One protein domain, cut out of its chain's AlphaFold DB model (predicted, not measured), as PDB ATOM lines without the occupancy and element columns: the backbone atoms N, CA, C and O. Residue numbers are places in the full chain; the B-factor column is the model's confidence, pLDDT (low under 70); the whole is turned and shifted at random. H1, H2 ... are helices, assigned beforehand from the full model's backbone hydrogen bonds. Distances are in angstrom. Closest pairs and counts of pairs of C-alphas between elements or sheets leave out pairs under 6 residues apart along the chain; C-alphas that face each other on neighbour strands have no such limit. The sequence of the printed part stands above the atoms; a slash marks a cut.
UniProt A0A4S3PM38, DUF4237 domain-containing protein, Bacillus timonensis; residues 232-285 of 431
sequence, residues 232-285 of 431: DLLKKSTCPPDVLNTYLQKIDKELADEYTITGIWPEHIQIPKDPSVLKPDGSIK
ATOM      1  N   ASP A 232      13.112   5.575   7.040       64.94
ATOM      2  CA  ASP A 232      14.295   6.032   7.769       64.94
ATOM      3  C   ASP A 232      14.026   6.262   9.262       64.94
ATOM      4  O   ASP A 232      14.949   6.136  10.064       64.94
ATOM      5  N   LEU A 233      12.782   6.555   9.662       68.25
ATOM      6  CA  LEU A 233      12.402   6.646  11.077       68.25
ATOM      7  C   LEU A 233      12.258   5.255  11.697       68.25
ATOM      8  O   LEU A 233      12.731   5.040  12.811       68.25
ATOM      9  N   LEU A 234      11.688   4.294  10.964       70.12
ATOM     10  CA  LEU A 234      11.621   2.897  11.401       70.12
ATOM     11  C   LEU A 234      13.018   2.308  11.640       70.12
ATOM     12  O   LEU A 234      13.213   1.614  12.631       70.12
ATOM     13  N   LYS A 235      14.017   2.656  10.815       78.81
ATOM     14  CA  LYS A 235      15.426   2.255  11.027       78.81
ATOM     15  C   LYS A 235      16.051   2.812  12.311       78.81
ATOM     16  O   LYS A 235      17.049   2.265  12.773       78.81
ATOM     17  N   LYS A 236      15.519   3.909  12.864       83.94
ATOM     18  CA  LYS A 236      15.974   4.462  14.152       83.94
ATOM     19  C   LYS A 236      15.357   3.729  15.344       83.94
ATOM     20  O   LYS A 236      15.886   3.842  16.446       83.94
ATOM     21  N   SER A 237      14.254   3.008  15.138       86.44
ATOM     22  CA  SER A 237      13.690   2.128  16.154       86.44
ATOM     23  C   SER A 237      14.446   0.805  16.176       86.44
ATOM     24  O   SER A 237      14.795   0.247  15.139       86.44
ATOM     25  N   THR A 238      14.668   0.275  17.375       86.69
ATOM     26  CA  THR A 238      15.176  -1.094  17.552       86.69
ATOM     27  C   THR A 238      14.050  -2.106  17.777       86.69
ATOM     28  O   THR A 238      14.320  -3.286  18.008       86.69
ATOM     29  N   CYS A 239      12.784  -1.676  17.714       74.56
ATOM     30  CA  CYS A 239      11.639  -2.564  17.849       74.56
ATOM     31  C   CYS A 239      11.533  -3.528  16.655       74.56
ATOM     32  O   CYS A 239      11.473  -3.084  15.506       74.56
ATOM     33  N   PRO A 240      11.432  -4.845  16.905       76.56
ATOM     34  CA  PRO A 240      11.070  -5.808  15.874       76.56
ATOM     35  C   PRO A 240       9.682  -5.521  15.262       76.56
ATOM     36  O   PRO A 240       8.808  -4.989  15.955       76.56
ATOM     37  N   PRO A 241       9.423  -5.893  13.991       74.38
ATOM     38  CA  PRO A 241       8.138  -5.637  13.335       74.38
ATOM     39  C   PRO A 241       6.910  -6.211  14.054       74.38
ATOM     40  O   PRO A 241       5.853  -5.586  14.047       74.38
ATOM     41  N   ASP A 242       7.029  -7.374  14.694       72.19
ATOM     42  CA  ASP A 242       5.962  -7.985  15.494       72.19
ATOM     43  C   ASP A 242       5.652  -7.165  16.752       72.19
ATOM     44  O   ASP A 242       4.482  -6.934  17.054       72.19
ATOM     45  N   VAL A 243       6.682  -6.633  17.418       79.69
ATOM     46  CA  VAL A 243       6.538  -5.725  18.569       79.69
ATOM     47  C   VAL A 243       5.872  -4.409  18.153       79.69
ATOM     48  O   VAL A 243       4.948  -3.943  18.820       79.69
ATOM     49  N   LEU A 244       6.294  -3.836  17.024       80.50
ATOM     50  CA  LEU A 244       5.683  -2.643  16.427       80.50
ATOM     51  C   LEU A 244       4.202  -2.864  16.085       80.50
ATOM     52  O   LEU A 244       3.363  -2.005  16.355       80.50
ATOM     53  N   ASN A 245       3.864  -4.040  15.557       75.56
ATOM     54  CA  ASN A 245       2.483  -4.417  15.293       75.56
ATOM     55  C   ASN A 245       1.664  -4.575  16.587       75.56
ATOM     56  O   ASN A 245       0.538  -4.092  16.652       75.56
ATOM     57  N   THR A 246       2.209  -5.197  17.639       78.94
ATOM     58  CA  THR A 246       1.523  -5.286  18.943       78.94
ATOM     59  C   THR A 246       1.240  -3.900  19.527       78.94
ATOM     60  O   THR A 246       0.143  -3.667  20.033       78.94
ATOM     61  N   TYR A 247       2.186  -2.965  19.410       87.00
ATOM     62  CA  TYR A 247       1.976  -1.568  19.791       87.00
ATOM     63  C   TYR A 247       0.844  -0.915  18.982       87.00
ATOM     64  O   TYR A 247      -0.071  -0.341  19.575       87.00
ATOM     65  N   LEU A 248       0.838  -1.065  17.652       80.75
ATOM     66  CA  LEU A 248      -0.245  -0.537  16.814       80.75
ATOM     67  C   LEU A 248      -1.599  -1.148  17.178       80.75
ATOM     68  O   LEU A 248      -2.560  -0.403  17.311       80.75
ATOM     69  N   GLN A 249      -1.684  -2.455  17.450       77.50
ATOM     70  CA  GLN A 249      -2.946  -3.102  17.842       77.50
ATOM     71  C   GLN A 249      -3.556  -2.519  19.121       77.50
ATOM     72  O   GLN A 249      -4.770  -2.612  19.317       77.50
ATOM     73  N   LYS A 250      -2.740  -1.933  20.008       84.75
ATOM     74  CA  LYS A 250      -3.230  -1.229  21.200       84.75
ATOM     75  C   LYS A 250      -3.770   0.159  20.918       84.75
ATOM     76  O   LYS A 250      -4.578   0.645  21.705       84.75
ATOM     77  N   ILE A 251      -3.325   0.777  19.836       77.12
ATOM     78  CA  ILE A 251      -3.778   2.097  19.412       77.12
ATOM     79  C   ILE A 251      -4.995   1.945  18.512       77.12
ATOM     80  O   ILE A 251      -6.063   2.466  18.823       77.12
ATOM     81  N   ASP A 252      -4.820   1.217  17.416       76.50
ATOM     82  CA  ASP A 252      -5.809   1.025  16.377       76.50
ATOM     83  C   ASP A 252      -5.541  -0.299  15.647       76.50
ATOM     84  O   ASP A 252      -4.489  -0.523  15.041       76.50
ATOM     85  N   LYS A 253      -6.520  -1.201  15.720       73.69
ATOM     86  CA  LYS A 253      -6.423  -2.522  15.106       73.69
ATOM     87  C   LYS A 253      -6.385  -2.450  13.578       73.69
ATOM     88  O   LYS A 253      -5.698  -3.260  12.968       73.69
ATOM     89  N   GLU A 254      -7.096  -1.506  12.971       59.66
ATOM     90  CA  GLU A 254      -7.156  -1.355  11.517       59.66
ATOM     91  C   GLU A 254      -5.808  -0.866  10.978       59.66
ATOM     92  O   GLU A 254      -5.298  -1.433  10.013       59.66
ATOM     93  N   LEU A 255      -5.173   0.093  11.665       63.25
ATOM     94  CA  LEU A 255      -3.815   0.538  11.325       63.25
ATOM     95  C   LEU A 255      -2.775  -0.571  11.507       63.25
ATOM     96  O   LEU A 255      -1.832  -0.679  10.723       63.25
ATOM     97  N   ALA A 256      -2.931  -1.405  12.535       60.53
ATOM     98  CA  ALA A 256      -2.059  -2.554  12.741       60.53
ATOM     99  C   ALA A 256      -2.201  -3.577  11.604       60.53
ATOM    100  O   ALA A 256      -1.204  -4.006  11.020       60.53
ATOM    101  N   ASP A 257      -3.439  -3.917  11.240       54.47
ATOM    102  CA  ASP A 257      -3.728  -4.824  10.132       54.47
ATOM    103  C   ASP A 257      -3.154  -4.262   8.815       54.47
ATOM    104  O   ASP A 257      -2.474  -4.985   8.081       54.47
ATOM    105  N   GLU A 258      -3.306  -2.960   8.552       51.72
ATOM    106  CA  GLU A 258      -2.696  -2.283   7.400       51.72
ATOM    107  C   GLU A 258      -1.163  -2.366   7.415       51.72
ATOM    108  O   GLU A 258      -0.562  -2.714   6.396       51.72
ATOM    109  N   TYR A 259      -0.516  -2.120   8.555       63.00
ATOM    110  CA  TYR A 259       0.938  -2.232   8.690       63.00
ATOM    111  C   TYR A 259       1.432  -3.661   8.410       63.00
ATOM    112  O   TYR A 259       2.405  -3.839   7.676       63.00
ATOM    113  N   THR A 260       0.736  -4.700   8.889       49.12
ATOM    114  CA  THR A 260       1.112  -6.102   8.589       49.12
ATOM    115  C   THR A 260       0.972  -6.467   7.111       49.12
ATOM    116  O   THR A 260       1.645  -7.376   6.611       49.12
ATOM    117  N   ILE A 261       0.084  -5.771   6.399       45.12
ATOM    118  CA  ILE A 261      -0.177  -5.980   4.977       45.12
ATOM    119  C   ILE A 261       0.835  -5.220   4.122       45.12
ATOM    120  O   ILE A 261       1.367  -5.780   3.162       45.12
ATOM    121  N   THR A 262       1.070  -3.955   4.452       50.62
ATOM    122  CA  THR A 262       1.770  -2.995   3.594       50.62
ATOM    123  C   THR A 262       3.237  -2.811   3.966       50.62
ATOM    124  O   THR A 262       4.031  -2.462   3.093       50.62
ATOM    125  N   GLY A 263       3.595  -3.036   5.234       54.69
ATOM    126  CA  GLY A 263       4.874  -2.638   5.823       54.69
ATOM    127  C   GLY A 263       5.013  -1.128   6.050       54.69
ATOM    128  O   GLY A 263       6.080  -0.682   6.457       54.69
ATOM    129  N   ILE A 264       3.966  -0.339   5.782       62.75
ATOM    130  CA  ILE A 264       3.989   1.126   5.867       62.75
ATOM    131  C   ILE A 264       3.520   1.554   7.255       62.75
ATOM    132  O   ILE A 264       2.447   1.155   7.706       62.75
ATOM    133  N   TRP A 265       4.319   2.379   7.932       71.56
ATOM    134  CA  TRP A 265       3.957   2.909   9.243       71.56
ATOM    135  C   TRP A 265       3.021   4.127   9.133       71.56
ATOM    136  O   TRP A 265       3.288   5.012   8.313       71.56
ATOM    137  N   PRO A 266       1.961   4.231   9.960       72.38
ATOM    138  CA  PRO A 266       1.059   5.380   9.932       72.38
ATOM    139  C   PRO A 266       1.768   6.674  10.358       72.38
ATOM    140  O   PRO A 266       2.234   6.789  11.488       72.38
ATOM    141  N   GLU A 267       1.805   7.683   9.480       72.12
ATOM    142  CA  GLU A 267       2.580   8.918   9.717       72.12
ATOM    143  C   GLU A 267       2.160   9.702  10.966       72.12
ATOM    144  O   GLU A 267       2.961  10.444  11.519       72.12
ATOM    145  N   HIS A 268       0.914   9.554  11.419       72.69
ATOM    146  CA  HIS A 268       0.384  10.260  12.587       72.69
ATOM    147  C   HIS A 268       0.632   9.516  13.912       72.69
ATOM    148  O   HIS A 268       0.290  10.033  14.977       72.69
ATOM    149  N   ILE A 269       1.221   8.317  13.864       81.00
ATOM    150  CA  ILE A 269       1.534   7.509  15.042       81.00
ATOM    151  C   ILE A 269       3.032   7.584  15.334       81.00
ATOM    152  O   ILE A 269       3.867   7.308  14.477       81.00
ATOM    153  N   GLN A 270       3.388   7.936  16.567       88.94
ATOM    154  CA  GLN A 270       4.788   7.988  16.987       88.94
ATOM    155  C   GLN A 270       5.370   6.571  17.119       88.94
ATOM    156  O   GLN A 270       4.727   5.670  17.651       88.94
ATOM    157  N   ILE A 271       6.600   6.372  16.641       89.06
ATOM    158  CA  ILE A 271       7.271   5.064  16.646       89.06
ATOM    159  C   ILE A 271       7.980   4.873  17.995       89.06
ATOM    160  O   ILE A 271       8.791   5.727  18.351       89.06
ATOM    161  N   PRO A 272       7.742   3.785  18.751       91.81
ATOM    162  CA  PRO A 272       8.520   3.469  19.951       91.81
ATOM    163  C   PRO A 272      10.007   3.308  19.612       91.81
ATOM    164  O   PRO A 272      10.348   2.688  18.604       91.81
ATOM    165  N   LYS A 273      10.909   3.856  20.429       88.00
ATOM    166  CA  LYS A 273      12.351   3.831  20.116       88.00
ATOM    167  C   LYS A 273      12.998   2.459  20.304       88.00
ATOM    168  O   LYS A 273      13.902   2.097  19.549       88.00
ATOM    169  N   ASP A 274      12.523   1.677  21.267       91.06
ATOM    170  CA  ASP A 274      13.044   0.343  21.542       91.06
ATOM    171  C   ASP A 274      12.047  -0.519  22.347       91.06
ATOM    172  O   ASP A 274      11.142   0.014  22.991       91.06
ATOM    173  N   PRO A 275      12.178  -1.860  22.343       87.12
ATOM    174  CA  PRO A 275      11.254  -2.734  23.066       87.12
ATOM    175  C   PRO A 275      11.192  -2.499  24.580       87.12
ATOM    176  O   PRO A 275      10.196  -2.856  25.208       87.12
ATOM    177  N   SER A 276      12.237  -1.934  25.194       92.38
ATOM    178  CA  SER A 276      12.274  -1.708  26.639       92.38
ATOM    179  C   SER A 276      11.265  -0.658  27.087       92.38
ATOM    180  O   SER A 276      10.755  -0.797  28.193       92.38
ATOM    181  N   VAL A 277      10.858   0.281  26.222       93.62
ATOM    182  CA  VAL A 277       9.824   1.283  26.549       93.62
ATOM    183  C   VAL A 277       8.390   0.738  26.490       93.62
ATOM    184  O   VAL A 277       7.438   1.445  26.831       93.62
ATOM    185  N   LEU A 278       8.213  -0.519  26.061       90.38
ATOM    186  CA  LEU A 278       6.917  -1.179  25.892       90.38
ATOM    187  C   LEU A 278       6.682  -2.259  26.948       90.38
ATOM    188  O   LEU A 278       7.586  -2.998  27.349       90.38
ATOM    189  N   LYS A 279       5.428  -2.383  27.380       90.69
ATOM    190  CA  LYS A 279       4.917  -3.537  28.123       90.69
ATOM    191  C   LYS A 279       4.749  -4.740  27.190       90.69
ATOM    192  O   LYS A 279       4.629  -4.558  25.980       90.69
ATOM    193  N   PRO A 280       4.634  -5.965  27.738       85.94
ATOM    194  CA  PRO A 280       4.339  -7.155  26.937       85.94
ATOM    195  C   PRO A 280       3.052  -7.052  26.111       85.94
ATOM    196  O   PRO A 280       2.925  -7.722  25.094       85.94
ATOM    197  N   ASP A 281       2.092  -6.228  26.540       85.81
ATOM    198  CA  ASP A 281       0.849  -6.013  25.805       85.81
ATOM    199  C   ASP A 281       0.970  -4.956  24.694       85.81
ATOM    200  O   ASP A 281      -0.011  -4.713  24.004       85.81
ATOM    201  N   GLY A 282       2.135  -4.333  24.508       85.88
ATOM    202  CA  GLY A 282       2.373  -3.299  23.502       85.88
ATOM    203  C   GLY A 282       2.044  -1.879  23.951       85.88
ATOM    204  O   GLY A 282       2.266  -0.955  23.182       85.88
ATOM    205  N   SER A 283       1.544  -1.651  25.168       89.50
ATOM    206  CA  SER A 283       1.371  -0.282  25.674       89.50
ATOM    207  C   SER A 283       2.694   0.313  26.184       89.50
ATOM    208  O   SER A 283       3.584  -0.413  26.626       89.50
ATOM    209  N   ILE A 284       2.841   1.642  26.128       91.88
ATOM    210  CA  ILE A 284       4.016   2.338  26.684       91.88
ATOM    211  C   ILE A 284       4.088   2.127  28.208       91.88
ATOM    212  O   ILE A 284       3.071   2.214  28.908       91.88
ATOM    213  N   LYS A 285       5.301   1.932  28.738       94.06
ATOM    214  CA  LYS A 285       5.598   1.877  30.181       94.06
ATOM    215  C   LYS A 285       5.573   3.253  30.854       94.06
ATOM    216  O   LYS A 285       6.557   3.698  31.436       94.06
TER     217      LYS A 285
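AT A GLANCE: This is residues 232 to 285 of the 431 residues of the protein "DUF4237 domain-containing protein" of Bacillus timonensis (UniProt A0A4S3PM38). Little regular structure: a short helical hairpin, H1 and H2 side by side, with the rest of the printed part outside any named element, mostly loop with short helical runs at residues 232 to 234 and 275 to 277; the long stretch with no named element, residues 263 to 285, folds back from the end of H2 past H1. The printed part has 54 residues with two named helices, H1 then H2, and no named strand; the class is all helix, though the helices hold only 21 residues. It is compact, with a radius of gyration of the C-alphas of 10.0 A, and rounded, spanning 25 by 24 by 18 A.

HOW THE PARTS SIT: H1, residues 241 to 251, and H2, residues 253 to 262, form a helical hairpin over a tight link of 1 residue. They touch, their closest C-alphas, those of Leu 248 and Ala 256, being 4.9 A apart. They run opposite ways at a shallow tilt of 28 degrees. In both, every O i to N i+4 pair is within hydrogen-bond range.

IN THESE COORDINATES: H1 runs 15.5 A from C-alpha 241 at (8.138, -5.637, 13.335). H2 runs 14.1 A to C-alpha 262 at (1.770, -2.995, 3.594).

THE WHOLE: The C-alphas farthest apart, those of Thr 262 and Lys 285, are 27.3 A apart. The printed part has no cut. Its mean pLDDT is 76.5; residues 232 to 233 and 254 to 264 are under 70.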